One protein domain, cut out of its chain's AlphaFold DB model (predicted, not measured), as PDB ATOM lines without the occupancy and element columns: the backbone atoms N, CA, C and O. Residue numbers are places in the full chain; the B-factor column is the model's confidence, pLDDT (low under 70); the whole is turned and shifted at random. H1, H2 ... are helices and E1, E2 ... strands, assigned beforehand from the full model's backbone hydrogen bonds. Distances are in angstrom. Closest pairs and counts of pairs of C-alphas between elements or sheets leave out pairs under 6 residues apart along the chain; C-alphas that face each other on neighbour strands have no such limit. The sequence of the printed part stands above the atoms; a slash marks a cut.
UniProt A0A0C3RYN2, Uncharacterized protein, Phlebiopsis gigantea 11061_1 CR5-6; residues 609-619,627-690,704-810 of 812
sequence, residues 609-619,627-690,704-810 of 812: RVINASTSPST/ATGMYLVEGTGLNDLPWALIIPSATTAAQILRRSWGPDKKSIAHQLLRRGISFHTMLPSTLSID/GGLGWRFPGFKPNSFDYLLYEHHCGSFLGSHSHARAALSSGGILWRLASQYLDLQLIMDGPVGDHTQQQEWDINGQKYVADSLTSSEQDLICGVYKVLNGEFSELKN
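AT A GLANCE: This is residues 609 to 619, 627 to 690 and 704 to 810 of the 812 residues of an uncharacterized protein of Phlebiopsis gigantea 11061_1 CR5-6 (UniProt A0A0C3RYN2). A sheet of six strands, strongly twisted and curled like part of a barrel, makes one end of an elongated domain, with H1 and H2 packed on it. Next to the sheet, H4, H5 and H6 form a small helical group in the middle, where H4 touches H5 and H6 and grazes the sheet; beyond them come H7 and the longest helix, H3, and then the loops of residues 704 to 716 and 795 to 810 at the far end. The printed part has 182 residues, with seven named helices and six named strands in the order E1 E2 E3 H1 H2 E4 H3 H4 H5 H6 E5 E6 H7. The sheet's order is E1 E2 E3 E4 E6 E5, all antiparallel, and the class is mixed, helices and strands. The whole is compact, with a radius of gyration of the C-alphas of 18.5 A, and spans 58 by 36 by 33 A.

HOW THE PARTS SIT: In the sheet, E1, residues 609 to 613, is an edge strand beside E2, residues 630 to 635, with N 611 and O 632 within hydrogen-bond range at 2.9 A. E2 forms a hairpin with E3, residues 644 to 647, where N 633 and O 645 are 2.8 A apart. E4, residues 680 to 684, is staggered: it pairs with E3 over residues 680 to 682, N 644 to O 682 at 2.8 A, and with E6, residues 779 to 784, over residues 682 to 684, N 782 to O 683 at 2.8 A. E6 forms a hairpin with the other edge strand, E5, residues 771 to 776, with N 774 and O 781 at 2.8 A. Residues 615 to 616 also pair, antiparallel, with residues 775 to 776 of E5. H1, residues 650 to 659, and H2, residues 665 to 673, make two layers with the sheet, helices on one face of it. H1 lies over E2 at a height of 10.1 A and runs along the strands, at 3 degrees to E2 on the local plane. H2 lies over E3 at a height of 9.7 A, slantwise to the strands at 35 degrees on the local plane. H4, residues 734 to 742, only grazes the sheet; its closest C-alphas to E6 are those of Ala 739 and Asp 784, 5.4 A apart. H4 and H5, residues 745 to 751, touch as a helical hairpin, at a shallow tilt of 32 degrees, opposite ways, with C-alphas 741 and 748 closest at 4.1 A. H6, residues 757 to 760, touches H4, with C-alphas 738 and 760 closest at 5.3 A. H7, residues 788 to 794, touches H5 at a steep tilt of 56 degrees, the same way, closest at C-alphas 747 and 794, 6.6 A. H3, residues 717 to 731, touches H7 with residues 723 to 727 alone, closest at C-alphas 727 and 794, 5.6 A. Each O i to N i+4 pair is within hydrogen-bond range in H1, H2, H3, H4, H5 and H7; H6 is too short for such a pair, and its one O i to N i+3 pair is not within range.

IN THESE COORDINATES: E1 begins at C-alpha 609, (234.035, 329.646, 349.738). E2, E5 and E6 measure 16.4, 15.3 and 17.1 A. H3 is 20.9 A long and begins at C-alpha 717, (210.544, 305.573, 313.708); H1 is 14.2 A. H7 ends at C-alpha 794, (214.933, 310.646, 329.308).

THE WHOLE: The C-alphas farthest apart, those of Leu 638 and Gly 803, are 61.1 A apart. Residues 620 to 626 and 691 to 703 are not printed; the gaps between C-alphas are 15.7 A and 25.0 A. Of the links printed whole, none is long. Mean pLDDT of the printed part is 76.4; 43 residues are under 70, among them 609 to 619, 765 to 771 and 803 to 810.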
ATOM      1  N   ARG A 609     233.399 330.637 348.866       64.81
ATOM      2  CA  ARG A 609     234.035 329.646 349.738       64.81
ATOM      3  C   ARG A 609     233.468 328.261 349.447       64.81
ATOM      4  O   ARG A 609     232.261 328.088 349.344       64.81
ATOM      5  N   VAL A 610     234.356 327.275 349.333       64.06
ATOM      6  CA  VAL A 610     233.986 325.877 349.087       64.06
ATOM      7  C   VAL A 610     234.314 325.044 350.326       64.06
ATOM      8  O   VAL A 610     235.460 325.045 350.781       64.06
ATOM      9  N   ILE A 611     233.319 324.352 350.881       67.38
ATOM     10  CA  ILE A 611     233.431 323.568 352.121       67.38
ATOM     11  C   ILE A 611     233.112 322.103 351.836       67.38
ATOM     12  O   ILE A 611     232.050 321.799 351.301       67.38
ATOM     13  N   ASN A 612     234.005 321.196 352.239       68.56
ATOM     14  CA  ASN A 612     233.712 319.763 352.260       68.56
ATOM     15  C   ASN A 612     232.692 319.454 353.368       68.56
ATOM     16  O   ASN A 612     232.907 319.827 354.522       68.56
ATOM     17  N   ALA A 613     231.613 318.768 353.017       64.00
ATOM     18  CA  ALA A 613     230.490 318.460 353.882       64.00
ATOM     19  C   ALA A 613     230.141 316.968 353.808       64.00
ATOM     20  O   ALA A 613     230.191 316.346 352.744       64.00
ATOM     21  N   SER A 614     229.781 316.397 354.955       65.62
ATOM     22  CA  SER A 614     229.399 314.988 355.081       65.62
ATOM     23  C   SER A 614     227.883 314.833 355.105       65.62
ATOM     24  O   SER A 614     227.206 315.529 355.863       65.62
ATOM     25  N   THR A 615     227.372 313.879 354.329       59.59
ATOM     26  CA  THR A 615     225.962 313.479 354.346       59.59
ATOM     27  C   THR A 615     225.681 312.483 355.468       59.59
ATOM     28  O   THR A 615     226.310 311.420 355.507       59.59
ATOM     29  N   SER A 616     224.707 312.764 356.332       55.47
ATOM     30  CA  SER A 616     224.180 311.744 357.249       55.47
ATOM     31  C   SER A 616     223.311 310.741 356.475       55.47
ATOM     32  O   SER A 616     222.532 311.163 355.618       55.47
ATOM     33  N   PRO A 617     223.370 309.427 356.765       50.06
ATOM     34  CA  PRO A 617     222.443 308.472 356.172       50.06
ATOM     35  C   PRO A 617     221.025 308.714 356.707       50.06
ATOM     36  O   PRO A 617     220.760 308.537 357.899       50.06
ATOM     37  N   SER A 618     220.100 309.094 355.825       45.16
ATOM     38  CA  SER A 618     218.668 309.058 356.127       45.16
ATOM     39  C   SER A 618     218.216 307.607 356.346       45.16
ATOM     40  O   SER A 618     218.817 306.661 355.837       45.16
ATOM     41  N   THR A 619     217.196 307.403 357.182       41.16
ATOM     42  CA  THR A 619     216.860 306.084 357.745       41.16
ATOM     43  C   THR A 619     216.379 305.075 356.694       41.16
ATOM     44  O   THR A 619     215.187 305.005 356.401       41.16
ATOM     45  N   ALA A 627     231.913 307.749 352.775       40.94
ATOM     46  CA  ALA A 627     231.494 309.137 352.924       40.94
ATOM     47  C   ALA A 627     231.807 309.935 351.647       40.94
ATOM     48  O   ALA A 627     232.896 310.500 351.506       40.94
ATOM     49  N   THR A 628     230.849 309.982 350.720       55.12
ATOM     50  CA  THR A 628     230.914 310.759 349.476       55.12
ATOM     51  C   THR A 628     230.939 312.255 349.798       55.12
ATOM     52  O   THR A 628     229.900 312.908 349.876       55.12
ATOM     53  N   GLY A 629     232.135 312.795 350.044       65.38
ATOM     54  CA  GLY A 629     232.331 314.196 350.418       65.38
ATOM     55  C   GLY A 629     231.769 315.140 349.359       65.38
ATOM     56  O   GLY A 629     232.270 315.186 348.233       65.38
ATOM     57  N   MET A 630     230.725 315.883 349.726       79.56
ATOM     58  CA  MET A 630     230.111 316.894 348.871       79.56
ATOM     59  C   MET A 630     230.687 318.270 349.179       79.56
ATOM     60  O   MET A 630     231.137 318.537 350.292       79.56
ATOM     61  N   TYR A 631     230.654 319.169 348.202       84.00
ATOM     62  CA  TYR A 631     231.273 320.484 348.320       84.00
ATOM     63  C   TYR A 631     230.210 321.581 348.255       84.00
ATOM     64  O   TYR A 631     229.679 321.876 347.184       84.00
ATOM     65  N   LEU A 632     229.893 322.175 349.408       82.94
ATOM     66  CA  LEU A 632     229.004 323.332 349.525       82.94
ATOM     67  C   LEU A 632     229.723 324.589 349.023       82.94
ATOM     68  O   LEU A 632     230.878 324.821 349.384       82.94
ATOM     69  N   VAL A 633     229.030 325.400 348.227       82.31
ATOM     70  CA  VAL A 633     229.524 326.646 347.633       82.31
ATOM     71  C   VAL A 633     228.776 327.828 348.262       82.31
ATOM     72  O   VAL A 633     227.620 328.094 347.933       82.31
ATOM     73  N   GLU A 634     229.436 328.522 349.189       74.38
ATOM     74  CA  GLU A 634     228.935 329.725 349.870       74.38
ATOM     75  C   GLU A 634     229.315 330.980 349.066       74.38
ATOM     76  O   GLU A 634     230.493 331.167 348.748       74.38
ATOM     77  N   GLY A 635     228.352 331.863 348.778       65.88
ATOM     78  CA  GLY A 635     228.630 333.205 348.259       65.88
ATOM     79  C   GLY A 635     228.967 334.179 349.392       65.88
ATOM     80  O   GLY A 635     228.324 334.165 350.437       65.88
ATOM     81  N   THR A 636     229.956 335.057 349.205       60.84
ATOM     82  CA  THR A 636     230.373 336.060 350.210       60.84
ATOM     83  C   THR A 636     229.790 337.457 349.947       60.84
ATOM     84  O   THR A 636     230.336 338.455 350.417       60.84
ATOM     85  N   GLY A 637     228.715 337.543 349.158       57.97
ATOM     86  CA  GLY A 637     227.973 338.775 348.876       57.97
ATOM     87  C   GLY A 637     226.774 338.973 349.813       57.97
ATOM     88  O   GLY A 637     226.273 338.024 350.405       57.97
ATOM     89  N   LEU A 638     226.284 340.213 349.924       52.25
ATOM     90  CA  LEU A 638     225.136 340.555 350.784       52.25
ATOM     91  C   LEU A 638     223.783 340.014 350.279       52.25
ATOM     92  O   LEU A 638     222.856 339.881 351.071       52.25
ATOM     93  N   ASN A 639     223.686 339.690 348.987       57.84
ATOM     94  CA  ASN A 639     222.482 339.170 348.333       57.84
ATOM     95  C   ASN A 639     222.699 337.708 347.897       57.84
ATOM     96  O   ASN A 639     222.638 337.402 346.707       57.84
ATOM     97  N   ASP A 640     223.028 336.816 348.834       65.12
ATOM     98  CA  ASP A 640     223.195 335.396 348.504       65.12
ATOM     99  C   ASP A 640     221.839 334.720 348.218       65.12
ATOM    100  O   ASP A 640     220.829 335.013 348.862       65.12
ATOM    101  N   LEU A 641     221.800 333.826 347.226       77.06
ATOM    102  CA  LEU A 641     220.549 333.208 346.756       77.06
ATOM    103  C   LEU A 641     219.956 332.246 347.806       77.06
ATOM    104  O   LEU A 641     220.724 331.588 348.511       77.06
ATOM    105  N   PRO A 642     218.616 332.095 347.889       77.81
ATOM    106  CA  PRO A 642     217.959 331.301 348.937       77.81
ATOM    107  C   PRO A 642     218.258 329.795 348.861       77.81
ATOM    108  O   PRO A 642     218.069 329.078 349.844       77.81
ATOM    109  N   TRP A 643     218.738 329.312 347.712       84.44
ATOM    110  CA  TRP A 643     219.210 327.946 347.515       84.44
ATOM    111  C   TRP A 643     220.730 327.828 347.700       84.44
ATOM    112  O   TRP A 643     221.511 328.676 347.265       84.44
ATOM    113  N   ALA A 644     221.174 326.747 348.333       84.88
ATOM    114  CA  ALA A 644     222.568 326.328 348.377       84.88
ATOM    115  C   ALA A 644     222.998 325.731 347.029       84.88
ATOM    116  O   ALA A 644     222.218 325.033 346.379       84.88
ATOM    117  N   LEU A 645     224.248 325.980 346.633       88.00
ATOM    118  CA  LEU A 645     224.888 325.336 345.486       88.00
ATOM    119  C   LEU A 645     225.836 324.251 346.000       88.00
ATOM    120  O   LEU A 645     226.720 324.533 346.810       88.00
ATOM    121  N   ILE A 646     225.642 323.014 345.554       87.38
ATOM    122  CA  ILE A 646     226.366 321.835 346.036       87.38
ATOM    123  C   ILE A 646     226.980 321.087 344.854       87.38
ATOM    124  O   ILE A 646     226.338 320.865 343.829       87.38
ATOM    125  N   ILE A 647     228.243 320.697 345.005       89.00
ATOM    126  CA  ILE A 647     229.052 320.067 343.962       89.00
ATOM    127  C   ILE A 647     229.432 318.645 344.413       89.00
ATOM    128  O   ILE A 647     230.160 318.504 345.399       89.00
ATOM    129  N   PRO A 648     229.006 317.581 343.704       84.62
ATOM    130  CA  PRO A 648     229.243 316.194 344.120       84.62
ATOM    131  C   PRO A 648     230.649 315.659 343.781       84.62
ATOM    132  O   PRO A 648     230.956 314.505 344.064       84.62
ATOM    133  N   SER A 649     231.525 316.458 343.153       85.94
ATOM    134  CA  SER A 649     232.878 316.026 342.765       85.94
ATOM    135  C   SER A 649     233.964 317.004 343.202       85.94
ATOM    136  O   SER A 649     233.981 318.163 342.783       85.94
ATOM    137  N   ALA A 650     234.963 316.483 343.921       83.44
ATOM    138  CA  ALA A 650     236.190 317.198 344.276       83.44
ATOM    139  C   ALA A 650     236.917 317.793 343.054       83.44
ATOM    140  O   ALA A 650     237.517 318.863 343.143       83.44
ATOM    141  N   THR A 651     236.840 317.130 341.893       85.81
ATOM    142  CA  THR A 651     237.470 317.620 340.652       85.81
ATOM    143  C   THR A 651     236.753 318.846 340.086       85.81
ATOM    144  O   THR A 651     237.405 319.782 339.631       85.81
ATOM    145  N   THR A 652     235.420 318.884 340.180       88.06
ATOM    146  CA  THR A 652     234.603 320.042 339.798       88.06
ATOM    147  C   THR A 652     234.792 321.192 340.789       88.06
ATOM    148  O   THR A 652     234.971 322.333 340.371       88.06
ATOM    149  N   ALA A 653     234.843 320.898 342.094       84.88
ATOM    150  CA  ALA A 653     235.173 321.881 343.126       84.88
ATOM    151  C   ALA A 653     236.549 322.528 342.872       84.88
ATOM    152  O   ALA A 653     236.680 323.750 342.903       84.88
ATOM    153  N   ALA A 654     237.563 321.730 342.526       82.25
ATOM    154  CA  ALA A 654     238.870 322.243 342.129       82.25
ATOM    155  C   ALA A 654     238.827 323.042 340.808       82.25
ATOM    156  O   ALA A 654     239.518 324.052 340.702       82.25
ATOM    157  N   GLN A 655     237.998 322.652 339.831       85.81
ATOM    158  CA  GLN A 655     237.814 323.396 338.575       85.81
ATOM    159  C   GLN A 655     237.223 324.794 338.795       85.81
ATOM    160  O   GLN A 655     237.770 325.756 338.254       85.81
ATOM    161  N   ILE A 656     236.180 324.917 339.625       84.88
ATOM    162  CA  ILE A 656     235.584 326.203 340.032       84.88
ATOM    163  C   ILE A 656     236.672 327.134 340.583       84.88
ATOM    164  O   ILE A 656     236.811 328.270 340.133       84.88
ATOM    165  N   LEU A 657     237.496 326.622 341.507       80.06
ATOM    166  CA  LEU A 657     238.559 327.386 342.161       80.06
ATOM    167  C   LEU A 657     239.724 327.738 341.218       80.06
ATOM    168  O   LEU A 657     240.227 328.855 341.282       80.06
ATOM    169  N   ARG A 658     240.165 326.824 340.338       79.81
ATOM    170  CA  ARG A 658     241.280 327.082 339.399       79.81
ATOM    171  C   ARG A 658     240.905 328.024 338.255       79.81
ATOM    172  O   ARG A 658     241.778 328.742 337.776       79.81
ATOM    173  N   ARG A 659     239.647 328.003 337.801       82.00
ATOM    174  CA  ARG A 659     239.115 328.950 336.801       82.00
ATOM    175  C   ARG A 659     238.628 330.263 337.413       82.00
ATOM    176  O   ARG A 659     238.320 331.181 336.661       82.00
ATOM    177  N   SER A 660     238.544 330.350 338.742       78.62
ATOM    178  CA  SER A 660     237.944 331.475 339.467       78.62
ATOM    179  C   SER A 660     236.520 331.801 338.992       78.62
ATOM    180  O   SER A 660     236.161 332.969 338.850       78.62
ATOM    181  N   TRP A 661     235.697 330.772 338.749       83.19
ATOM    182  CA  TRP A 661     234.270 330.970 338.478       83.19
ATOM    183  C   TRP A 661     233.595 331.614 339.702       83.19
ATOM    184  O   TRP A 661     233.807 331.184 340.836       83.19
ATOM    185  N   GLY A 662     232.807 332.663 339.466       72.62
ATOM    186  CA  GLY A 662     232.254 333.571 340.474       72.62
ATOM    187  C   GLY A 662     231.861 334.911 339.824       72.62
ATOM    188  O   GLY A 662     231.910 335.000 338.595       72.62
ATOM    189  N   PRO A 663     231.493 335.951 340.597       71.81
ATOM    190  CA  PRO A 663     231.630 336.057 342.050       71.81
ATOM    191  C   PRO A 663     230.514 335.389 342.868       71.81
ATOM    192  O   PRO A 663     230.664 335.249 344.076       71.81
ATOM    193  N   ASP A 664     229.407 334.989 342.253       77.00
ATOM    194  CA  ASP A 664     228.227 334.485 342.961       77.00
ATOM    195  C   ASP A 664     227.793 333.079 342.503       77.00
ATOM    196  O   ASP A 664     228.318 332.500 341.544       77.00
ATOM    197  N   LYS A 665     226.811 332.512 343.219       84.38
ATOM    198  CA  LYS A 665     226.279 331.168 342.946       84.38
ATOM    199  C   LYS A 665     225.549 331.077 341.597       84.38
ATOM    200  O   LYS A 665     225.558 329.994 341.013       84.38
ATOM    201  N   LYS A 666     224.969 332.170 341.072       84.19
ATOM    202  CA  LYS A 666     224.335 332.202 339.740       84.19
ATOM    203  C   LYS A 666     225.411 332.063 338.664       84.19
ATOM    204  O   LYS A 666     225.315 331.160 337.834       84.19
ATOM    205  N   SER A 667     226.478 332.863 338.724       83.56
ATOM    206  CA  SER A 667     227.604 332.767 337.782       83.56
ATOM    207  C   SER A 667     228.253 331.379 337.779       83.56
ATOM    208  O   SER A 667     228.519 330.841 336.705       83.56
ATOM    209  N   ILE A 668     228.470 330.754 338.945       86.69
ATOM    210  CA  ILE A 668     229.037 329.393 338.998       86.69
ATOM    211  C   ILE A 668     228.070 328.356 338.414       86.69
ATOM    212  O   ILE A 668     228.489 327.548 337.584       86.69
ATOM    213  N   ALA A 669     226.793 328.366 338.812       88.81
ATOM    214  CA  ALA A 669     225.806 327.415 338.303       88.81
ATOM    215  C   ALA A 669     225.653 327.511 336.773       88.81
ATOM    216  O   ALA A 669     225.625 326.484 336.101       88.81
ATOM    217  N   HIS A 670     225.676 328.719 336.202       87.69
ATOM    218  CA  HIS A 670     225.615 328.931 334.754       87.69
ATOM    219  C   HIS A 670     226.872 328.397 334.030       87.69
ATOM    220  O   HIS A 670     226.757 327.723 333.006       87.69
ATOM    221  N   GLN A 671     228.073 328.597 334.588       88.81
ATOM    222  CA  GLN A 671     229.329 328.061 334.027       88.81
ATOM    223  C   GLN A 671     229.422 326.523 334.092       88.81
ATOM    224  O   GLN A 671     230.027 325.903 333.212       88.81
ATOM    225  N   LEU A 672     228.819 325.898 335.109       90.88
ATOM    226  CA  LEU A 672     228.665 324.439 335.199       90.88
ATOM    227  C   LEU A 672     227.642 323.926 334.178       90.88
ATOM    228  O   LEU A 672     227.902 322.944 333.480       90.88
ATOM    229  N   LEU A 673     226.509 324.626 334.069       90.50
ATOM    230  CA  LEU A 673     225.383 324.268 333.217       90.50
ATOM    231  C   LEU A 673     225.718 324.351 331.725       90.50
ATOM    232  O   LEU A 673     225.452 323.391 331.011       90.50
ATOM    233  N   ARG A 674     226.378 325.417 331.250       89.00
ATOM    234  CA  ARG A 674     226.812 325.528 329.838       89.00
ATOM    235  C   ARG A 674     227.778 324.420 329.399       89.00
ATOM    236  O   ARG A 674     227.903 324.184 328.203       89.00
ATOM    237  N   ARG A 675     228.423 323.723 330.346       88.81
ATOM    238  CA  ARG A 675     229.362 322.606 330.115       88.81
ATOM    239  C   ARG A 675     228.797 321.222 330.470       88.81
ATOM    240  O   ARG A 675     229.536 320.238 330.427       88.81
ATOM    241  N   GLY A 676     227.532 321.128 330.890       89.94
ATOM    242  CA  GLY A 676     226.909 319.863 331.297       89.94
ATOM    243  C   GLY A 676     227.570 319.174 332.491       89.94
ATOM    244  O   GLY A 676     227.552 317.943 332.593       89.94
ATOM    245  N   ILE A 677     228.196 319.944 333.382       90.50
ATOM    246  CA  ILE A 677     228.848 319.425 334.586       90.50
ATOM    247  C   ILE A 677     227.793 319.280 335.686       90.50
ATOM    248  O   ILE A 677     227.046 320.215 335.933       90.50
ATOM    249  N   SER A 678     227.751 318.130 336.364       90.75
ATOM    250  CA  SER A 678     226.772 317.869 337.430       90.75
ATOM    251  C   SER A 678     226.956 318.773 338.661       90.75
ATOM    252  O   SER A 678     228.081 318.961 339.143       90.75
ATOM    253  N   PHE A 679     225.837 319.283 339.182       91.12
ATOM    254  CA  PHE A 679     225.708 320.020 340.443       91.12
ATOM    255  C   PHE A 679     224.291 319.866 341.015       91.12
ATOM    256  O   PHE A 679     223.414 319.302 340.372       91.12
ATOM    257  N   HIS A 680     224.051 320.397 342.212       87.81
ATOM    258  CA  HIS A 680     222.722 320.459 342.817       87.81
ATOM    259  C   HIS A 680     222.428 321.871 343.330       87.81
ATOM    260  O   HIS A 680     223.265 322.483 343.999       87.81
ATOM    261  N   THR A 681     221.223 322.368 343.055       87.69
ATOM    262  CA  THR A 681     220.621 323.495 343.779       87.69
ATOM    263  C   THR A 681     219.694 322.922 344.849       87.69
ATOM    264  O   THR A 681     218.906 322.021 344.568       87.69
ATOM    265  N   MET A 682     219.805 323.382 346.099       85.19
ATOM    266  CA  MET A 682     219.002 322.847 347.208       85.19
ATOM    267  C   MET A 682     218.447 323.944 348.113       85.19
ATOM    268  O   MET A 682     219.178 324.854 348.499       85.19
ATOM    269  N   LEU A 683     217.184 323.841 348.524       83.88
ATOM    270  CA  LEU A 683     216.606 324.731 349.537       83.88
ATOM    271  C   LEU A 683     216.830 324.171 350.951       83.88
ATOM    272  O   LEU A 683     216.660 322.970 351.151       83.88
ATOM    273  N   PRO A 684     217.158 324.998 351.959       76.69
ATOM    274  CA  PRO A 684     217.049 324.604 353.363       76.69
ATOM    275  C   PRO A 684     215.622 324.145 353.699       76.69
ATOM    276  O   PRO A 684     214.664 324.856 353.391       76.69
ATOM    277  N   SER A 685     215.451 323.015 354.392       69.00
ATOM    278  CA  SER A 685     214.113 322.482 354.717       69.00
ATOM    279  C   SER A 685     213.276 323.425 355.595       69.00
ATOM    280  O   SER A 685     212.054 323.343 355.593       69.00
ATOM    281  N   THR A 686     213.915 324.356 356.311       61.44
ATOM    282  CA  THR A 686     213.267 325.433 357.085       61.44
ATOM    283  C   THR A 686     212.615 326.521 356.227       61.44
ATOM    284  O   THR A 686     211.858 327.329 356.763       61.44
ATOM    285  N   LEU A 687     212.907 326.559 354.924       54.44
ATOM    286  CA  LEU A 687     212.314 327.467 353.938       54.44
ATOM    287  C   LEU A 687     211.340 326.753 352.984       54.44
ATOM    288  O   LEU A 687     210.715 327.417 352.158       54.44
ATOM    289  N   SER A 688     211.178 325.429 353.098       53.88
ATOM    290  CA  SER A 688     210.105 324.719 352.395       53.88
ATOM    291  C   SER A 688     208.764 325.064 353.045       53.88
ATOM    292  O   SER A 688     208.596 324.920 354.256       53.88
ATOM    293  N   ILE A 689     207.824 325.576 352.247       47.53
ATOM    294  CA  ILE A 689     206.605 326.229 352.755       47.53
ATOM    295  C   ILE A 689     205.579 325.218 353.295       47.53
ATOM    296  O   ILE A 689     204.814 325.557 354.200       47.53
ATOM    297  N   ASP A 690     205.611 323.968 352.824       45.12
ATOM    298  CA  ASP A 690     204.716 322.901 353.275       45.12
ATOM    299  C   ASP A 690     205.460 321.803 354.045       45.12
ATOM    300  O   ASP A 690     206.212 321.000 353.493       45.12
ATOM    301  N   GLY A 704     207.053 305.759 335.051       55.56
ATOM    302  CA  GLY A 704     207.786 306.825 334.363       55.56
ATOM    303  C   GLY A 704     208.856 306.341 333.380       55.56
ATOM    304  O   GLY A 704     209.950 306.868 333.421       55.56
ATOM    305  N   GLY A 705     208.570 305.342 332.535       66.06
ATOM    306  CA  GLY A 705     209.476 304.755 331.534       66.06
ATOM    307  C   GLY A 705     208.729 304.313 330.266       66.06
ATOM    308  O   GLY A 705     207.504 304.218 330.270       66.06
ATOM    309  N   LEU A 706     209.433 303.981 329.173       77.31
ATOM    310  CA  LEU A 706     208.825 303.660 327.856       77.31
ATOM    311  C   LEU A 706     208.088 302.298 327.764       77.31
ATOM    312  O   LEU A 706     207.741 301.820 326.671       77.31
ATOM    313  N   GLY A 707     207.814 301.692 328.921       78.25
ATOM    314  CA  GLY A 707     207.122 300.419 329.087       78.25
ATOM    315  C   GLY A 707     207.993 299.187 328.829       78.25
ATOM    316  O   GLY A 707     209.063 299.254 328.217       78.25
ATOM    317  N   TRP A 708     207.495 298.038 329.286       80.88
ATOM    318  CA  TRP A 708     208.072 296.738 328.959       80.88
ATOM    319  C   TRP A 708     207.699 296.307 327.535       80.88
ATOM    320  O   TRP A 708     206.609 296.604 327.041       80.88
ATOM    321  N   ARG A 709     208.606 295.596 326.863       84.38
ATOM    322  CA  ARG A 709     208.462 295.110 325.483       84.38
ATOM    323  C   ARG A 709     208.777 293.613 325.405       84.38
ATOM    324  O   ARG A 709     209.585 293.092 326.173       84.38
ATOM    325  N   PHE A 710     208.130 292.918 324.473       81.00
ATOM    326  CA  PHE A 710     208.300 291.473 324.289       81.00
ATOM    327  C   PHE A 710     209.685 291.102 323.717       81.00
ATOM    328  O   PHE A 710     210.298 291.931 323.033       81.00
ATOM    329  N   PRO A 711     210.169 289.861 323.944       83.62
ATOM    330  CA  PRO A 711     211.435 289.392 323.388       83.62
ATOM    331  C   PRO A 711     211.489 289.584 321.866       83.62
ATOM    332  O   PRO A 711     210.535 289.269 321.156       83.62
ATOM    333  N   GLY A 712     212.611 290.094 321.353       81.81
ATOM    334  CA  GLY A 712     212.791 290.357 319.920       81.81
ATOM    335  C   GLY A 712     212.190 291.674 319.408       81.81
ATOM    336  O   GLY A 712     212.234 291.909 318.198       81.81
ATOM    337  N   PHE A 713     211.674 292.543 320.289       87.56
ATOM    338  CA  PHE A 713     211.307 293.921 319.941       87.56
ATOM    339  C   PHE A 713     212.471 294.665 319.260       87.56
ATOM    340  O   PHE A 713     213.627 294.565 319.671       87.56
ATOM    341  N   LYS A 714     212.146 295.431 318.214       87.62
ATOM    342  CA  LYS A 714     213.069 296.312 317.492       87.62
ATOM    343  C   LYS A 714     212.409 297.689 317.363       87.62
ATOM    344  O   LYS A 714     211.372 297.759 316.699       87.62
ATOM    345  N   PRO A 715     212.975 298.752 317.966       85.12
ATOM    346  CA  PRO A 715     212.462 300.106 317.799       85.12
ATOM    347  C   PRO A 715     212.401 300.508 316.323       85.12
ATOM    348  O   PRO A 715     213.279 300.157 315.531       85.12
ATOM    349  N   ASN A 716     211.371 301.264 315.961       84.88
ATOM    350  CA  ASN A 716     211.221 301.892 314.648       84.88
ATOM    351  C   ASN A 716     210.953 303.403 314.805       84.88
ATOM    352  O   ASN A 716     210.923 303.926 315.918       84.88
ATOM    353  N   SER A 717     210.755 304.118 313.696       86.69
ATOM    354  CA  SER A 717     210.544 305.573 313.708       86.69
ATOM    355  C   SER A 717     209.303 306.025 314.490       86.69
ATOM    356  O   SER A 717     209.319 307.119 315.043       86.69
ATOM    357  N   PHE A 718     208.254 305.202 314.595       75.19
ATOM    358  CA  PHE A 718     207.086 305.521 315.422       75.19
ATOM    359  C   PHE A 718     207.373 305.353 316.920       75.19
ATOM    360  O   PHE A 718     206.937 306.182 317.714       75.19
ATOM    361  N   ASP A 719     208.144 304.331 317.315       82.88
ATOM    362  CA  ASP A 719     208.602 304.204 318.706       82.88
ATOM    363  C   ASP A 719     209.475 305.405 319.108       82.88
ATOM    364  O   ASP A 719     209.309 305.928 320.207       82.88
ATOM    365  N   TYR A 720     210.346 305.872 318.204       86.19
ATOM    366  CA  TYR A 720     211.201 307.041 318.421       86.19
ATOM    367  C   TYR A 720     210.399 308.346 318.585       86.19
ATOM    368  O   TYR A 720     210.598 309.050 319.569       86.19
ATOM    369  N   LEU A 721     209.424 308.620 317.709       80.50
ATOM    370  CA  LEU A 721     208.526 309.779 317.853       80.50
ATOM    371  C   LEU A 721     207.703 309.727 319.155       80.50
ATOM    372  O   LEU A 721     207.444 310.754 319.781       80.50
ATOM    373  N   LEU A 722     207.298 308.527 319.592       80.50
ATOM    374  CA  LEU A 722     206.616 308.336 320.873       80.50
ATOM    375  C   LEU A 722     207.555 308.606 322.062       80.50
ATOM    376  O   LEU A 722     207.115 309.169 323.063       80.50
ATOM    377  N   TYR A 723     208.838 308.241 321.949       90.62
ATOM    378  CA  TYR A 723     209.871 308.606 322.919       90.62
ATOM    379  C   TYR A 723     210.061 310.124 323.003       90.62
ATOM    380  O   TYR A 723     209.963 310.653 324.106       90.62
ATOM    381  N   GLU A 724     210.267 310.825 321.882       87.25
ATOM    382  CA  GLU A 724     210.435 312.290 321.873       87.25
ATOM    383  C   GLU A 724     209.227 312.984 322.519       87.25
ATOM    384  O   GLU A 724     209.391 313.791 323.436       87.25
ATOM    385  N   HIS A 725     208.006 312.580 322.151       82.12
ATOM    386  CA  HIS A 725     206.781 313.116 322.747       82.12
ATOM    387  C   HIS A 725     206.682 312.857 324.261       82.12
ATOM    388  O   HIS A 725     206.295 313.747 325.023       82.12
ATOM    389  N   HIS A 726     207.037 311.654 324.726       82.62
ATOM    390  CA  HIS A 726     207.039 311.335 326.157       82.62
ATOM    391  C   HIS A 726     208.151 312.076 326.915       82.62
ATOM    392  O   HIS A 726     207.918 312.524 328.036       82.62
ATOM    393  N   CYS A 727     209.333 312.230 326.315       86.75
ATOM    394  CA  CYS A 727     210.472 312.930 326.902       86.75
ATOM    395  C   CYS A 727     210.172 314.428 327.049       86.75
ATOM    396  O   CYS A 727     210.242 314.945 328.163       86.75
ATOM    397  N   GLY A 728     209.709 315.092 325.984       82.62
ATOM    398  CA  GLY A 728     209.265 316.488 326.027       82.62
ATOM    399  C   GLY A 728     208.105 316.707 327.006       82.62
ATOM    400  O   GLY A 728     208.168 317.595 327.855       82.62
ATOM    401  N   SER A 729     207.078 315.844 326.994       81.75
ATOM    402  CA  SER A 729     205.958 315.951 327.949       81.75
ATOM    403  C   SER A 729     206.352 315.668 329.407       81.75
ATOM    404  O   SER A 729     205.597 316.055 330.300       81.75
ATOM    405  N   PHE A 730     207.466 314.979 329.667       84.25
ATOM    406  CA  PHE A 730     207.994 314.755 331.015       84.25
ATOM    407  C   PHE A 730     208.867 315.930 331.480       84.25
ATOM    408  O   PHE A 730     208.711 316.413 332.603       84.25
ATOM    409  N   LEU A 731     209.731 316.423 330.589       84.81
ATOM    410  CA  LEU A 731     210.610 317.574 330.805       84.81
ATOM    411  C   LEU A 731     209.856 318.912 330.875       84.81
ATOM    412  O   LEU A 731     210.373 319.848 331.466       84.81
ATOM    413  N   GLY A 732     208.617 319.003 330.381       76.38
ATOM    414  CA  GLY A 732     207.754 320.174 330.600       76.38
ATOM    415  C   GLY A 732     207.429 320.467 332.079       76.38
ATOM    416  O   GLY A 732     206.973 321.563 332.406       76.38
ATOM    417  N   SER A 733     207.678 319.525 332.998       72.06
ATOM    418  CA  SER A 733     207.638 319.790 334.442       72.06
ATOM    419  C   SER A 733     208.921 320.483 334.906       72.06
ATOM    420  O   SER A 733     210.025 319.970 334.720       72.06
ATOM    421  N   HIS A 734     208.777 321.635 335.566       72.88
ATOM    422  CA  HIS A 734     209.909 322.490 335.930       72.88
ATOM    423  C   HIS A 734     210.891 321.828 336.923       72.88
ATOM    424  O   HIS A 734     212.082 322.130 336.874       72.88
ATOM    425  N   SER A 735     210.456 320.908 337.797       77.19
ATOM    426  CA  SER A 735     211.377 320.132 338.654       77.19
ATOM    427  C   SER A 735     212.167 319.096 337.865       77.19
ATOM    428  O   SER A 735     213.389 319.039 337.987       77.19
ATOM    429  N   HIS A 736     211.495 318.299 337.032       83.81
ATOM    430  CA  HIS A 736     212.140 317.258 336.232       83.81
ATOM    431  C   HIS A 736     213.136 317.867 335.240       83.81
ATOM    432  O   HIS A 736     214.242 317.349 335.089       83.81
ATOM    433  N   ALA A 737     212.787 319.014 334.647       83.31
ATOM    434  CA  ALA A 737     213.676 319.850 333.850       83.31
ATOM    435  C   ALA A 737     214.969 320.215 334.597       83.31
ATOM    436  O   ALA A 737     216.068 319.878 334.148       83.31
ATOM    437  N   ARG A 738     214.853 320.865 335.765       84.88
ATOM    438  CA  ARG A 738     216.011 321.265 336.583       84.88
ATOM    439  C   ARG A 738     216.826 320.069 337.061       84.88
ATOM    440  O   ARG A 738     218.054 320.141 337.058       84.88
ATOM    441  N   ALA A 739     216.187 318.963 337.434       86.75
ATOM    442  CA  ALA A 739     216.874 317.752 337.871       86.75
ATOM    443  C   ALA A 739     217.636 317.074 336.716       86.75
ATOM    444  O   ALA A 739     218.786 316.672 336.895       86.75
ATOM    445  N   ALA A 740     217.061 317.016 335.510       89.62
ATOM    446  CA  ALA A 740     217.726 316.476 334.322       89.62
ATOM    447  C   ALA A 740     218.917 317.340 333.880       89.62
ATOM    448  O   ALA A 740     220.007 316.821 333.644       89.62
ATOM    449  N   LEU A 741     218.736 318.664 333.833       89.19
ATOM    450  CA  LEU A 741     219.790 319.614 333.481       89.19
ATOM    451  C   LEU A 741     220.925 319.640 334.527       89.19
ATOM    452  O   LEU A 741     222.097 319.638 334.153       89.19
ATOM    453  N   SER A 742     220.611 319.608 335.827       88.69
ATOM    454  CA  SER A 742     221.621 319.633 336.903       88.69
ATOM    455  C   SER A 742     222.327 318.282 337.124       88.69
ATOM    456  O   SER A 742     223.469 318.245 337.587       88.69
ATOM    457  N   SER A 743     221.729 317.170 336.675       88.94
ATOM    458  CA  SER A 743     222.390 315.854 336.618       88.94
ATOM    459  C   SER A 743     223.636 315.838 335.719       88.94
ATOM    460  O   SER A 743     224.528 315.014 335.925       88.94
ATOM    461  N   GLY A 744     223.743 316.753 334.749       88.81
ATOM    462  CA  GLY A 744     224.870 316.806 333.819       88.81
ATOM    463  C   GLY A 744     224.901 315.638 332.821       88.81
ATOM    464  O   GLY A 744     223.954 314.856 332.687       88.81
ATOM    465  N   GLY A 745     226.008 315.523 332.086       88.19
ATOM    466  CA  GLY A 745     226.277 314.394 331.191       88.19
ATOM    467  C   GLY A 745     225.200 314.180 330.119       88.19
ATOM    468  O   GLY A 745     224.830 315.105 329.399       88.19
ATOM    469  N   ILE A 746     224.719 312.938 329.982       88.25
ATOM    470  CA  ILE A 746     223.719 312.578 328.962       88.25
ATOM    471  C   ILE A 746     222.319 313.121 329.280       88.25
ATOM    472  O   ILE A 746     221.642 313.584 328.367       88.25
ATOM    473  N   LEU A 747     221.915 313.134 330.557       91.12
ATOM    474  CA  LEU A 747     220.610 313.652 330.985       91.12
ATOM    475  C   LEU A 747     220.506 315.152 330.701       91.12
ATOM    476  O   LEU A 747     219.535 315.587 330.087       91.12
ATOM    477  N   TRP A 748     221.557 315.912 331.027       92.00
ATOM    478  CA  TRP A 748     221.667 317.319 330.644       92.00
ATOM    479  C   TRP A 748     221.617 317.506 329.132       92.00
ATOM    480  O   TRP A 748     220.817 318.300 328.655       92.00
ATOM    481  N   ARG A 749     222.431 316.757 328.374       88.44
ATOM    482  CA  ARG A 749     222.528 316.917 326.915       88.44
ATOM    483  C   ARG A 749     221.202 316.637 326.205       88.44
ATOM    484  O   ARG A 749     220.969 317.177 325.128       88.44
ATOM    485  N   LEU A 750     220.368 315.756 326.755       89.31
ATOM    486  CA  LEU A 750     219.028 315.488 326.239       89.31
ATOM    487  C   LEU A 750     218.048 316.578 326.692       89.31
ATOM    488  O   LEU A 750     217.344 317.132 325.858       89.31
ATOM    489  N   ALA A 751     218.067 316.966 327.968       89.00
ATOM    490  CA  ALA A 751     217.204 318.021 328.497       89.00
ATOM    491  C   ALA A 751     217.445 319.400 327.849       89.00
ATOM    492  O   ALA A 751     216.488 320.104 327.538       89.00
ATOM    493  N   SER A 752     218.698 319.755 327.551       86.75
ATOM    494  CA  SER A 752     219.094 321.024 326.920       86.75
ATOM    495  C   SER A 752     218.697 321.151 325.442       86.75
ATOM    496  O   SER A 752     219.080 322.120 324.795       86.75
ATOM    497  N   GLN A 753     217.990 320.166 324.879       81.38
ATOM    498  CA  GLN A 753     217.367 320.252 323.550       81.38
ATOM    499  C   GLN A 753     215.904 320.723 323.622       81.38
ATOM    500  O   GLN A 753     215.360 321.144 322.607       81.38
ATOM    501  N   TYR A 754     215.285 320.677 324.809       71.62
ATOM    502  CA  TYR A 754     213.864 320.983 325.028       71.62
ATOM    503  C   TYR A 754     213.630 322.173 325.979       71.62
ATOM    504  O   TYR A 754     212.483 322.546 326.215       71.62
ATOM    505  N   LEU A 755     214.686 322.718 326.596       77.00
ATOM    506  CA  LEU A 755     214.587 323.592 327.768       77.00
ATOM    507  C   LEU A 755     215.613 324.729 327.745       77.00
ATOM    508  O   LEU A 755     216.783 324.515 327.428       77.00
ATOM    509  N   ASP A 756     215.174 325.908 328.187       74.75
ATOM    510  CA  ASP A 756     216.038 327.049 328.495       74.75
ATOM    511  C   ASP A 756     216.932 326.747 329.716       74.75
ATOM    512  O   ASP A 756     216.483 326.224 330.743       74.75
ATOM    513  N   LEU A 757     218.212 327.110 329.615       72.88
ATOM    514  CA  LEU A 757     219.200 326.984 330.684       72.88
ATOM    515  C   LEU A 757     218.901 327.917 331.872       72.88
ATOM    516  O   LEU A 757     219.275 327.603 333.005       72.88
ATOM    517  N   GLN A 758     218.196 329.033 331.658       74.44
ATOM    518  CA  GLN A 758     217.844 329.974 332.729       74.44
ATOM    519  C   GLN A 758     216.915 329.350 333.793       74.44
ATOM    520  O   GLN A 758     216.925 329.785 334.944       74.44
ATOM    521  N   LEU A 759     216.194 328.268 333.468       72.88
ATOM    522  CA  LEU A 759     215.232 327.594 334.353       72.88
ATOM    523  C   LEU A 759     215.838 327.022 335.654       72.88
ATOM    524  O   LEU A 759     215.132 326.876 336.652       72.88
ATOM    525  N   ILE A 760     217.137 326.695 335.691       73.12
ATOM    526  CA  ILE A 760     217.799 326.275 336.946       73.12
ATOM    527  C   ILE A 760     218.038 327.455 337.888       73.12
ATOM    528  O   ILE A 760     218.120 327.266 339.104       73.12
ATOM    529  N   MET A 761     218.168 328.667 337.356       79.62
ATOM    530  CA  MET A 761     218.747 329.787 338.092       79.62
ATOM    531  C   MET A 761     217.794 330.364 339.151       79.62
ATOM    532  O   MET A 761     218.253 330.966 340.123       79.62
ATOM    533  N   ASP A 762     216.493 330.104 339.012       75.50
ATOM    534  CA  ASP A 762     215.469 330.377 340.028       75.50
ATOM    535  C   ASP A 762     215.547 329.402 341.223       75.50
ATOM    536  O   ASP A 762     215.129 329.728 342.335       75.50
ATOM    537  N   GLY A 763     216.164 328.233 341.027       74.19
ATOM    538  CA  GLY A 763     216.330 327.185 342.033       74.19
ATOM    539  C   GLY A 763     215.137 326.228 342.161       74.19
ATOM    540  O   GLY A 763     214.244 326.215 341.310       74.19
ATOM    541  N   PRO A 764     215.120 325.386 343.212       76.25
ATOM    542  CA  PRO A 764     214.063 324.401 343.414       76.25
ATOM    543  C   PRO A 764     212.707 325.058 343.696       76.25
ATOM    544  O   PRO A 764     212.540 325.784 344.675       76.25
ATOM    545  N   VAL A 765     211.710 324.754 342.867       65.00
ATOM    546  CA  VAL A 765     210.299 325.081 343.114       65.00
ATOM    547  C   VAL A 765     209.681 323.893 343.844       65.00
ATOM    548  O   VAL A 765     209.534 322.819 343.265       65.00
ATOM    549  N   GLY A 766     209.362 324.082 345.126       54.69
ATOM    550  CA  GLY A 766     209.069 323.010 346.087       54.69
ATOM    551  C   GLY A 766     207.734 322.262 345.930       54.69
ATOM    552  O   GLY A 766     207.233 321.752 346.926       54.69
ATOM    553  N   ASP A 767     207.165 322.188 344.727       49.66
ATOM    554  CA  ASP A 767     205.749 321.854 344.472       49.66
ATOM    555  C   ASP A 767     205.518 320.439 343.888       49.66
ATOM    556  O   ASP A 767     204.485 320.135 343.292       49.66
ATOM    557  N   HIS A 768     206.504 319.542 344.012       51.06
ATOM    558  CA  HIS A 768     206.474 318.223 343.370       51.06
ATOM    559  C   HIS A 768     206.875 317.074 344.304       51.06
ATOM    560  O   HIS A 768     207.701 317.214 345.203       51.06
ATOM    561  N   THR A 769     206.274 315.903 344.068       47.53
ATOM    562  CA  THR A 769     206.224 314.752 344.988       47.53
ATOM    563  C   THR A 769     207.520 313.944 345.126       47.53
ATOM    564  O   THR A 769     207.538 312.988 345.898       47.53
ATOM    565  N   GLN A 770     208.587 314.295 344.400       57.97
ATOM    566  CA  GLN A 770     209.860 313.554 344.343       57.97
ATOM    567  C   GLN A 770     211.050 314.417 344.802       57.97
ATOM    568  O   GLN A 770     212.046 314.607 344.101       57.97
ATOM    569  N   GLN A 771     210.918 314.969 346.007       65.88
ATOM    570  CA  GLN A 771     211.967 315.719 346.691       65.88
ATOM    571  C   GLN A 771     212.891 314.781 347.468       65.88
ATOM    572  O   GLN A 771     212.439 314.050 348.352       65.88
ATOM    573  N   GLN A 772     214.195 314.835 347.190       70.06
ATOM    574  CA  GLN A 772     215.185 314.139 348.009       70.06
ATOM    575  C   GLN A 772     215.633 315.048 349.158       70.06
ATOM    576  O   GLN A 772     216.099 316.166 348.928       70.06
ATOM    577  N   GLU A 773     215.517 314.556 350.395       72.62
ATOM    578  CA  GLU A 773     216.057 315.230 351.576       72.62
ATOM    579  C   GLU A 773     217.515 314.807 351.825       72.62
ATOM    580  O   GLU A 773     217.833 313.615 351.854       72.62
ATOM    581  N   TRP A 774     218.388 315.789 352.043       72.94
ATOM    582  CA  TRP A 774     219.808 315.618 352.340       72.94
ATOM    583  C   TRP A 774     220.129 316.289 353.681       72.94
ATOM    584  O   TRP A 774     219.932 317.492 353.830       72.94
ATOM    585  N   ASP A 775     220.646 315.543 354.658       74.88
ATOM    586  CA  ASP A 775     221.249 316.137 355.858       74.88
ATOM    587  C   ASP A 775     222.736 316.388 355.596       74.88
ATOM    588  O   ASP A 775     223.502 315.448 355.371       74.88
ATOM    589  N   ILE A 776     223.123 317.662 355.588       73.06
ATOM    590  CA  ILE A 776     224.457 318.145 355.247       73.06
ATOM    591  C   ILE A 776     224.961 318.955 356.443       73.06
ATOM    592  O   ILE A 776     224.452 320.036 356.742       73.06
ATOM    593  N   ASN A 777     225.966 318.423 357.142       73.44
ATOM    594  CA  ASN A 777     226.538 319.008 358.365       73.44
ATOM    595  C   ASN A 777     225.510 319.287 359.496       73.44
ATOM    596  O   ASN A 777     225.726 320.185 360.310       73.44
ATOM    597  N   GLY A 778     224.407 318.531 359.570       71.62
ATOM    598  CA  GLY A 778     223.343 318.711 360.568       71.62
ATOM    599  C   GLY A 778     222.239 319.689 360.145       71.62
ATOM    600  O   GLY A 778     221.301 319.919 360.913       71.62
ATOM    601  N   GLN A 779     222.331 320.269 358.944       78.75
ATOM    602  CA  GLN A 779     221.267 321.057 358.335       78.75
ATOM    603  C   GLN A 779     220.585 320.244 357.232       78.75
ATOM    604  O   GLN A 779     221.226 319.725 356.320       78.75
ATOM    605  N   LYS A 780     219.256 320.172 357.306       81.69
ATOM    606  CA  LYS A 780     218.413 319.516 356.305       81.69
ATOM    607  C   LYS A 780     218.215 320.420 355.082       81.69
ATOM    608  O   LYS A 780     217.878 321.601 355.221       81.69
ATOM    609  N   TYR A 781     218.405 319.842 353.903       80.44
ATOM    610  CA  TYR A 781     218.233 320.450 352.586       80.44
ATOM    611  C   TYR A 781     217.326 319.588 351.703       80.44
ATOM    612  O   TYR A 781     217.209 318.380 351.905       80.44
ATOM    613  N   VAL A 782     216.715 320.211 350.699       79.62
ATOM    614  CA  VAL A 782     215.771 319.596 349.763       79.62
ATOM    615  C   VAL A 782     216.187 319.898 348.326       79.62
ATOM    616  O   VAL A 782     216.447 321.057 347.993       79.62
ATOM    617  N   ALA A 783     216.223 318.867 347.481       79.81
ATOM    618  CA  ALA A 783     216.588 318.951 346.067       79.81
ATOM    619  C   ALA A 783     215.482 318.400 345.150       79.81
ATOM    620  O   ALA A 783     214.814 317.422 345.503       79.81
ATOM    621  N   ASP A 784     215.355 318.971 343.947       83.12
ATOM    622  CA  ASP A 784     214.708 318.282 342.823       83.12
ATOM    623  C   ASP A 784     215.551 317.045 342.447       83.12
ATOM    624  O   ASP A 784     216.782 317.116 342.422       83.12
ATOM    625  N   SER A 785     214.912 315.907 342.160       82.62
ATOM    626  CA  SER A 785     215.605 314.640 341.875       82.62
ATOM    627  C   SER A 785     214.889 313.812 340.799       82.62
ATOM    628  O   SER A 785     213.717 314.049 340.517       82.62
ATOM    629  N   LEU A 786     215.600 312.856 340.185       84.06
ATOM    630  CA  LEU A 786     215.050 311.902 339.210       84.06
ATOM    631  C   LEU A 786     215.272 310.466 339.687       84.06
ATOM    632  O   LEU A 786     216.409 310.071 339.958       84.06
ATOM    633  N   THR A 787     214.219 309.653 339.693       83.00
ATOM    634  CA  THR A 787     214.329 308.200 339.885       83.00
ATOM    635  C   THR A 787     215.006 307.527 338.693       83.00
ATOM    636  O   THR A 787     215.013 308.051 337.578       83.00
ATOM    637  N   SER A 788     215.527 306.313 338.891       82.25
ATOM    638  CA  SER A 788     216.137 305.520 337.815       82.25
ATOM    639  C   SER A 788     215.192 305.298 336.625       82.25
ATOM    640  O   SER A 788     215.641 305.315 335.486       82.25
ATOM    641  N   SER A 789     213.884 305.148 336.870       81.06
ATOM    642  CA  SER A 789     212.884 305.001 335.803       81.06
ATOM    643  C   SER A 789     212.721 306.280 334.974       81.06
ATOM    644  O   SER A 789     212.636 306.208 333.753       81.06
ATOM    645  N   GLU A 790     212.748 307.452 335.604       86.38
ATOM    646  CA  GLU A 790     212.655 308.740 334.901       86.38
ATOM    647  C   GLU A 790     213.949 309.061 334.130       86.38
ATOM    648  O   GLU A 790     213.907 309.625 333.036       86.38
ATOM    649  N   GLN A 791     215.103 308.627 334.648       89.00
ATOM    650  CA  GLN A 791     216.376 308.658 333.919       89.00
ATOM    651  C   GLN A 791     216.364 307.699 332.714       89.00
ATOM    652  O   GLN A 791     216.814 308.082 331.634       89.00
ATOM    653  N   ASP A 792     215.798 306.492 332.862       87.94
ATOM    654  CA  ASP A 792     215.547 305.551 331.759       87.94
ATOM    655  C   ASP A 792     214.653 306.186 330.677       87.94
ATOM    656  O   ASP A 792     214.942 306.054 329.487       87.94
ATOM    657  N   LEU A 793     213.591 306.909 331.066       89.50
ATOM    658  CA  LEU A 793     212.703 307.617 330.137       89.50
ATOM    659  C   LEU A 793     213.439 308.683 329.330       89.50
ATOM    660  O   LEU A 793     213.350 308.665 328.103       89.50
ATOM    661  N   ILE A 794     214.170 309.587 329.991       90.38
ATOM    662  CA  ILE A 794     214.933 310.646 329.308       90.38
ATOM    663  C   ILE A 794     215.949 310.020 328.343       90.38
ATOM    664  O   ILE A 794     216.047 310.449 327.196       90.38
ATOM    665  N   CYS A 795     216.642 308.960 328.767       90.81
ATOM    666  CA  CYS A 795     217.626 308.232 327.963       90.81
ATOM    667  C   CYS A 795     217.036 307.322 326.863       90.81
ATOM    668  O   CYS A 795     217.804 306.654 326.169       90.81
ATOM    669  N   GLY A 796     215.711 307.260 326.684       89.12
ATOM    670  CA  GLY A 796     215.080 306.470 325.619       89.12
ATOM    671  C   GLY A 796     215.092 304.951 325.846       89.12
ATOM    672  O   GLY A 796     215.051 304.176 324.889       89.12
ATOM    673  N   VAL A 797     215.183 304.497 327.099       88.88
ATOM    674  CA  VAL A 797     215.375 303.083 327.449       88.88
ATOM    675  C   VAL A 797     214.057 302.300 327.387       88.88
ATOM    676  O   VAL A 797     213.110 302.554 328.134       88.88
ATOM    677  N   TYR A 798     214.025 301.272 326.535       84.56
ATOM    678  CA  TYR A 798     212.968 300.256 326.502       84.56
ATOM    679  C   TYR A 798     213.407 299.020 327.287       84.56
ATOM    680  O   TYR A 798     214.467 298.454 327.014       84.56
ATOM    681  N   LYS A 799     212.572 298.550 328.216       83.94
ATOM    682  CA  LYS A 799     212.856 297.342 329.005       83.94
ATOM    683  C   LYS A 799     212.311 296.125 328.260       83.94
ATOM    684  O   LYS A 799     211.105 296.005 328.063       83.94
ATOM    685  N   VAL A 800     213.187 295.248 327.778       82.88
ATOM    686  CA  VAL A 800     212.798 294.050 327.013       82.88
ATOM    687  C   VAL A 800     212.782 292.846 327.948       82.88
ATOM    688  O   VAL A 800     213.749 292.612 328.665       82.88
ATOM    689  N   LEU A 801     211.690 292.084 327.940       78.56
ATOM    690  CA  LEU A 801     211.575 290.843 328.708       78.56
ATOM    691  C   LEU A 801     212.545 289.793 328.152       78.56
ATOM    692  O   LEU A 801     212.541 289.527 326.948       78.56
ATOM    693  N   ASN A 802     213.325 289.147 329.022       71.06
ATOM    694  CA  ASN A 802     214.346 288.174 328.608       71.06
ATOM    695  C   ASN A 802     213.791 286.761 328.337       71.06
ATOM    696  O   ASN A 802     214.525 285.866 327.925       71.06
ATOM    697  N   GLY A 803     212.483 286.560 328.538       53.69
ATOM    698  CA  GLY A 803     211.778 285.292 328.322       53.69
ATOM    699  C   GLY A 803     211.463 284.515 329.604       53.69
ATOM    700  O   GLY A 803     210.651 283.591 329.559       53.69
ATOM    701  N   GLU A 804     212.024 284.905 330.752       54.72
ATOM    702  CA  GLU A 804     211.657 284.310 332.036       54.72
ATOM    703  C   GLU A 804     210.367 284.931 332.602       54.72
ATOM    704  O   GLU A 804     210.289 286.119 332.910       54.72
ATOM    705  N   PHE A 805     209.334 284.104 332.788       48.44
ATOM    706  CA  PHE A 805     208.037 284.512 333.355       48.44
ATOM    707  C   PHE A 805     208.090 284.925 334.844       48.44
ATOM    708  O   PHE A 805     207.074 285.342 335.404       48.44
ATOM    709  N   SER A 806     209.250 284.793 335.491       48.06
ATOM    710  CA  SER A 806     209.544 285.248 336.854       48.06
ATOM    711  C   SER A 806     209.528 286.777 336.961       48.06
ATOM    712  O   SER A 806     208.876 287.310 337.855       48.06
ATOM    713  N   GLU A 807     210.176 287.483 336.026       46.09
ATOM    714  CA  GLU A 807     210.279 288.952 336.025       46.09
ATOM    715  C   GLU A 807     208.892 289.612 335.937       46.09
ATOM    716  O   GLU A 807     208.576 290.526 336.698       46.09
ATOM    717  N   LEU A 808     208.013 289.074 335.081       44.41
ATOM    718  CA  LEU A 808     206.657 289.591 334.857       44.41
ATOM    719  C   LEU A 808     205.758 289.530 336.110       44.41
ATOM    720  O   LEU A 808     204.768 290.249 336.179       44.41
ATOM    721  N   LYS A 809     206.079 288.679 337.094       45.09
ATOM    722  CA  LYS A 809     205.337 288.553 338.364       45.09
ATOM    723  C   LYS A 809     205.814 289.486 339.476       45.09
ATOM    724  O   LYS A 809     205.155 289.551 340.507       45.09
ATOM    725  N   ASN A 810     206.944 290.159 339.277       41.50
ATOM    726  CA  ASN A 810     207.471 291.168 340.196       41.50
ATOM    727  C   ASN A 810     207.297 292.597 339.638       41.50
ATOM    728  O   ASN A 810     207.600 293.561 340.331       41.50
TER     729      ASN A 810